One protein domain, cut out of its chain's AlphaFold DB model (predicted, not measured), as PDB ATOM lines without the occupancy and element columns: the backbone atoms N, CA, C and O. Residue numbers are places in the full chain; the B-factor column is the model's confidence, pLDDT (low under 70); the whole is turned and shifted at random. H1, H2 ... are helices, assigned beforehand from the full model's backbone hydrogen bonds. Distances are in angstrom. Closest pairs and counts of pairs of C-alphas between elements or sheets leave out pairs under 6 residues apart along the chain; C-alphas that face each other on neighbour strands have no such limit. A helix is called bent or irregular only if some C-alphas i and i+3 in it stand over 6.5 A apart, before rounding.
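AT A GLANCE: This is residues 33 to 72 of the 391 residues of an uncharacterized protein of Solenopsis invicta (UniProt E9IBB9). One long helix, H1, makes most of the length, and past a short stretch of extended chain the small helix H2 forms a head at its far end, with residues 70 to 72 folding back beside H2. The printed part has 40 residues with two named helices, H1 then H2, and no named strand; the class is all helix. It is extended, with a radius of gyration of the C-alphas of 17.1 A and spans of 51 by 15 by 8 A.

HOW THE PARTS SIT: H1, residues 34 to 57, is joined by a tight link of 4 residues to H2, residues 62 to 67. H1 and H2 are apart. Residues 33 to 61 stand free, and so do residues 64 to 69. In H2 every O i to N i+4 pair is within hydrogen-bond range; in H1 18 of 20 are.

IN THESE COORDINATES: H1 begins at C-alpha 34 (12.835, -55.756, -52.177) and is 35.4 A long from first to last C-alpha. It is irregular: C-alphas 35 and 38 are 7.5 A apart. H2 measures 8.7 A and ends at C-alpha 67 (-11.609, -39.246, -11.754).

THE WHOLE: The two C-alphas farthest apart, those of Ala 35 and Arg 67, are 50.8 A apart. The printed part has no cut. Its mean pLDDT is 94.1, and no printed residue is under 70.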
ATOM      1  N   PRO A  33      13.048 -58.974 -48.550       83.19
ATOM      2  CA  PRO A  33      13.336 -58.922 -49.982       83.19
ATOM      3  C   PRO A  33      12.672 -57.706 -50.661       83.19
ATOM      4  O   PRO A  33      11.495 -57.443 -50.389       83.19
ATOM      5  N   PRO A  34      13.359 -56.986 -51.574       79.44
ATOM      6  CA  PRO A  34      12.835 -55.756 -52.177       79.44
ATOM      7  C   PRO A  34      11.449 -55.895 -52.824       79.44
ATOM      8  O   PRO A  34      10.632 -54.984 -52.707       79.44
ATOM      9  N   ALA A  35      11.154 -57.051 -53.431       87.19
ATOM     10  CA  ALA A  35       9.864 -57.352 -54.060       87.19
ATOM     11  C   ALA A  35       8.660 -57.250 -53.101       87.19
ATOM     12  O   ALA A  35       7.572 -56.865 -53.518       87.19
ATOM     13  N   PHE A  36       8.855 -57.540 -51.810       86.94
ATOM     14  CA  PHE A  36       7.791 -57.527 -50.798       86.94
ATOM     15  C   PHE A  36       7.770 -56.246 -49.951       86.94
ATOM     16  O   PHE A  36       6.964 -56.130 -49.027       86.94
ATOM     17  N   HIS A  37       8.627 -55.258 -50.249       88.56
ATOM     18  CA  HIS A  37       8.720 -54.029 -49.456       88.56
ATOM     19  C   HIS A  37       7.382 -53.280 -49.373       88.56
ATOM     20  O   HIS A  37       7.008 -52.820 -48.292       88.56
ATOM     21  N   GLU A  38       6.655 -53.161 -50.491       90.12
ATOM     22  CA  GLU A  38       5.371 -52.459 -50.503       90.12
ATOM     23  C   GLU A  38       4.287 -53.239 -49.752       90.12
ATOM     24  O   GLU A  38       3.611 -52.657 -48.911       90.12
ATOM     25  N   GLN A  39       4.177 -54.556 -49.964       93.00
ATOM     26  CA  GLN A  39       3.222 -55.402 -49.238       93.00
ATOM     27  C   GLN A  39       3.456 -55.352 -47.722       93.00
ATOM     28  O   GLN A  39       2.507 -55.154 -46.966       93.00
ATOM     29  N   ARG A  40       4.718 -55.423 -47.268       89.88
ATOM     30  CA  ARG A  40       5.069 -55.239 -45.849       89.88
ATOM     31  C   ARG A  40       4.630 -53.862 -45.341       89.88
ATOM     32  O   ARG A  40       3.998 -53.782 -44.296       89.88
ATOM     33  N   LYS A  41       4.900 -52.789 -46.092       90.81
ATOM     34  CA  LYS A  41       4.510 -51.411 -45.733       90.81
ATOM     35  C   LYS A  41       2.987 -51.213 -45.699       90.81
ATOM     36  O   LYS A  41       2.489 -50.481 -44.844       90.81
ATOM     37  N   GLN A  42       2.245 -51.849 -46.605       95.56
ATOM     38  CA  GLN A  42       0.780 -51.848 -46.614       95.56
ATOM     39  C   GLN A  42       0.223 -52.633 -45.414       95.56
ATOM     40  O   GLN A  42      -0.662 -52.127 -44.730       95.56
ATOM     41  N   LEU A  43       0.789 -53.804 -45.096       95.38
ATOM     42  CA  LEU A  43       0.423 -54.612 -43.926       95.38
ATOM     43  C   LEU A  43       0.735 -53.899 -42.601       95.38
ATOM     44  O   LEU A  43      -0.077 -53.934 -41.683       95.38
ATOM     45  N   GLU A  44       1.881 -53.225 -42.500       94.62
ATOM     46  CA  GLU A  44       2.240 -52.387 -41.350       94.62
ATOM     47  C   GLU A  44       1.246 -51.230 -41.192       94.62
ATOM     48  O   GLU A  44       0.698 -51.040 -40.109       94.62
ATOM     49  N   ARG A  45       0.914 -50.527 -42.286       97.25
ATOM     50  CA  ARG A  45      -0.111 -49.470 -42.283       97.25
ATOM     51  C   ARG A  45      -1.494 -49.991 -41.877       97.25
ATOM     52  O   ARG A  45      -2.187 -49.291 -41.144       97.25
ATOM     53  N   ALA A  46      -1.889 -51.179 -42.338       97.44
ATOM     54  CA  ALA A  46      -3.153 -51.816 -41.965       97.44
ATOM     55  C   ALA A  46      -3.178 -52.142 -40.464       97.44
ATOM     56  O   ALA A  46      -4.014 -51.602 -39.750       97.44
ATOM     57  N   LYS A  47      -2.174 -52.877 -39.961       97.94
ATOM     58  CA  LYS A  47      -2.025 -53.202 -38.530       97.94
ATOM     59  C   LYS A  47      -2.046 -51.959 -37.634       97.94
ATOM     60  O   LYS A  47      -2.695 -51.973 -36.591       97.94
ATOM     61  N   THR A  48      -1.370 -50.876 -38.028       97.88
ATOM     62  CA  THR A  48      -1.436 -49.598 -37.301       97.88
ATOM     63  C   THR A  48      -2.832 -48.973 -37.372       97.88
ATOM     64  O   THR A  48      -3.310 -48.462 -36.365       97.88
ATOM     65  N   GLY A  49      -3.504 -49.024 -38.525       98.38
ATOM     66  CA  GLY A  49      -4.878 -48.543 -38.690       98.38
ATOM     67  C   GLY A  49      -5.887 -49.290 -37.814       98.38
ATOM     68  O   GLY A  49      -6.681 -48.650 -37.131       98.38
ATOM     69  N   ASP A  50      -5.810 -50.619 -37.772       98.19
ATOM     70  CA  ASP A  50      -6.691 -51.470 -36.965       98.19
ATOM     71  C   ASP A  50      -6.454 -51.261 -35.459       98.19
ATOM     72  O   ASP A  50      -7.406 -51.073 -34.698       98.19
ATOM     73  N   LEU A  51      -5.186 -51.181 -35.033       98.38
ATOM     74  CA  LEU A  51      -4.811 -50.854 -33.652       98.38
ATOM     75  C   LEU A  51      -5.312 -49.464 -33.229       98.38
ATOM     76  O   LEU A  51      -5.833 -49.302 -32.124       98.38
ATOM     77  N   LEU A  52      -5.171 -48.454 -34.093       98.50
ATOM     78  CA  LEU A  52      -5.678 -47.107 -33.820       98.50
ATOM     79  C   LEU A  52      -7.209 -47.077 -33.789       98.50
ATOM     80  O   LEU A  52      -7.772 -46.420 -32.922       98.50
ATOM     81  N   LYS A  53      -7.889 -47.822 -34.668       98.44
ATOM     82  CA  LYS A  53      -9.353 -47.951 -34.663       98.44
ATOM     83  C   LYS A  53      -9.855 -48.524 -33.334       98.44
ATOM     84  O   LYS A  53     -10.763 -47.943 -32.745       98.44
ATOM     85  N   ALA A  54      -9.223 -49.585 -32.827       98.12
ATOM     86  CA  ALA A  54      -9.535 -50.147 -31.512       98.12
ATOM     87  C   ALA A  54      -9.278 -49.139 -30.374       98.12
ATOM     88  O   ALA A  54     -10.162 -48.901 -29.554       98.12
ATOM     89  N   LYS A  55      -8.117 -48.462 -30.364       98.31
ATOM     90  CA  LYS A  55      -7.797 -47.435 -29.351       98.31
ATOM     91  C   LYS A  55      -8.713 -46.206 -29.392       98.31
ATOM     92  O   LYS A  55      -8.924 -45.584 -28.357       98.31
ATOM     93  N   ILE A  56      -9.258 -45.845 -30.554       97.50
ATOM     94  CA  ILE A  56     -10.237 -44.755 -30.693       97.50
ATOM     95  C   ILE A  56     -11.614 -45.189 -30.169       97.50
ATOM     96  O   ILE A  56     -12.292 -44.387 -29.534       97.50
ATOM     97  N   GLN A  57     -12.013 -46.447 -30.387       97.50
ATOM     98  CA  GLN A  57     -13.250 -47.012 -29.833       97.50
ATOM     99  C   GLN A  57     -13.194 -47.165 -28.306       97.50
ATOM    100  O   GLN A  57     -14.195 -46.944 -27.636       97.50
ATOM    101  N   GLN A  58     -12.025 -47.505 -27.757       97.12
ATOM    102  CA  GLN A  58     -11.778 -47.666 -26.317       97.12
ATOM    103  C   GLN A  58     -11.204 -46.396 -25.657       97.12
ATOM    104  O   GLN A  58     -10.496 -46.487 -24.656       97.12
ATOM    105  N   ARG A  59     -11.443 -45.206 -26.225       97.38
ATOM    106  CA  ARG A  59     -10.887 -43.948 -25.703       97.38
ATOM    107  C   ARG A  59     -11.633 -43.500 -24.429       97.38
ATOM    108  O   ARG A  59     -12.825 -43.217 -24.540       97.38
ATOM    109  N   PRO A  60     -10.955 -43.337 -23.273       97.25
ATOM    110  CA  PRO A  60     -11.572 -42.804 -22.053       97.25
ATOM    111  C   PRO A  60     -12.149 -41.393 -22.228       97.25
ATOM    112  O   PRO A  60     -11.624 -40.581 -23.000       97.25
ATOM    113  N   GLY A  61     -13.208 -41.086 -21.475       96.19
ATOM    114  CA  GLY A  61     -13.785 -39.736 -21.395       96.19
ATOM    115  C   GLY A  61     -12.903 -38.763 -20.598       96.19
ATOM    116  O   GLY A  61     -12.059 -39.193 -19.810       96.19
ATOM    117  N   ARG A  62     -13.102 -37.439 -20.745       93.56
ATOM    118  CA  ARG A  62     -12.344 -36.452 -19.939       93.56
ATOM    119  C   ARG A  62     -12.583 -36.672 -18.447       93.56
ATOM    120  O   ARG A  62     -11.629 -36.690 -17.680       93.56
ATOM    121  N   ASP A  63     -13.834 -36.879 -18.066       93.94
ATOM    122  CA  ASP A  63     -14.285 -37.013 -16.677       93.94
ATOM    123  C   ASP A  63     -13.751 -38.297 -16.027       93.94
ATOM    124  O   ASP A  63     -13.553 -38.364 -14.818       93.94
ATOM    125  N   GLU A  64     -13.459 -39.318 -16.835       95.75
ATOM    126  CA  GLU A  64     -12.789 -40.536 -16.390       95.75
ATOM    127  C   GLU A  64     -11.306 -40.309 -16.103       95.75
ATOM    128  O   GLU A  64     -10.831 -40.710 -15.044       95.75
ATOM    129  N   LEU A  65     -10.598 -39.597 -16.981       95.38
ATOM    130  CA  LEU A  65      -9.204 -39.213 -16.745       95.38
ATOM    131  C   LEU A  65      -9.066 -38.246 -15.555       95.38
ATOM    132  O   LEU A  65      -8.069 -38.302 -14.841       95.38
ATOM    133  N   VAL A  66     -10.073 -37.399 -15.301       93.31
ATOM    134  CA  VAL A  66     -10.139 -36.542 -14.100       93.31
ATOM    135  C   VAL A  66     -10.383 -37.366 -12.833       93.31
ATOM    136  O   VAL A  66      -9.675 -37.192 -11.843       93.31
ATOM    137  N   ARG A  67     -11.323 -38.320 -12.868       95.06
ATOM    138  CA  ARG A  67     -11.609 -39.246 -11.754       95.06
ATOM    139  C   ARG A  67     -10.430 -40.167 -11.422       95.06
ATOM    140  O   ARG A  67     -10.280 -40.572 -10.278       95.06
ATOM    141  N   GLN A  68      -9.607 -40.498 -12.416       96.50
ATOM    142  CA  GLN A  68      -8.353 -41.245 -12.259       96.50
ATOM    143  C   GLN A  68      -7.160 -40.344 -11.874       96.50
ATOM    144  O   GLN A  68      -6.044 -40.839 -11.768       96.50
ATOM    145  N   HIS A  69      -7.377 -39.035 -11.688       92.12
ATOM    146  CA  HIS A  69      -6.352 -38.019 -11.404       92.12
ATOM    147  C   HIS A  69      -5.210 -37.918 -12.442       92.12
ATOM    148  O   HIS A  69      -4.158 -37.358 -12.156       92.12
ATOM    149  N   ILE A  70      -5.444 -38.392 -13.672       92.69
ATOM    150  CA  ILE A  70      -4.535 -38.258 -14.828       92.69
ATOM    151  C   ILE A  70      -4.663 -36.862 -15.461       92.69
ATOM    152  O   ILE A  70      -3.711 -36.343 -16.038       92.69
ATOM    153  N   LEU A  71      -5.846 -36.248 -15.374       90.56
ATOM    154  CA  LEU A  71      -6.078 -34.857 -15.760       90.56
ATOM    155  C   LEU A  71      -6.597 -34.050 -14.573       90.56
ATOM    156  O   LEU A  71      -7.402 -34.533 -13.781       90.56
ATOM    157  N   GLU A  72      -6.216 -32.780 -14.506       86.81
ATOM    158  CA  GLU A  72      -6.779 -31.856 -13.528       86.81
ATOM    159  C   GLU A  72      -8.257 -31.536 -13.794       86.81
ATOM    160  O   GLU A  72      -8.694 -31.358 -14.944       86.81
TER     161      GLU A  72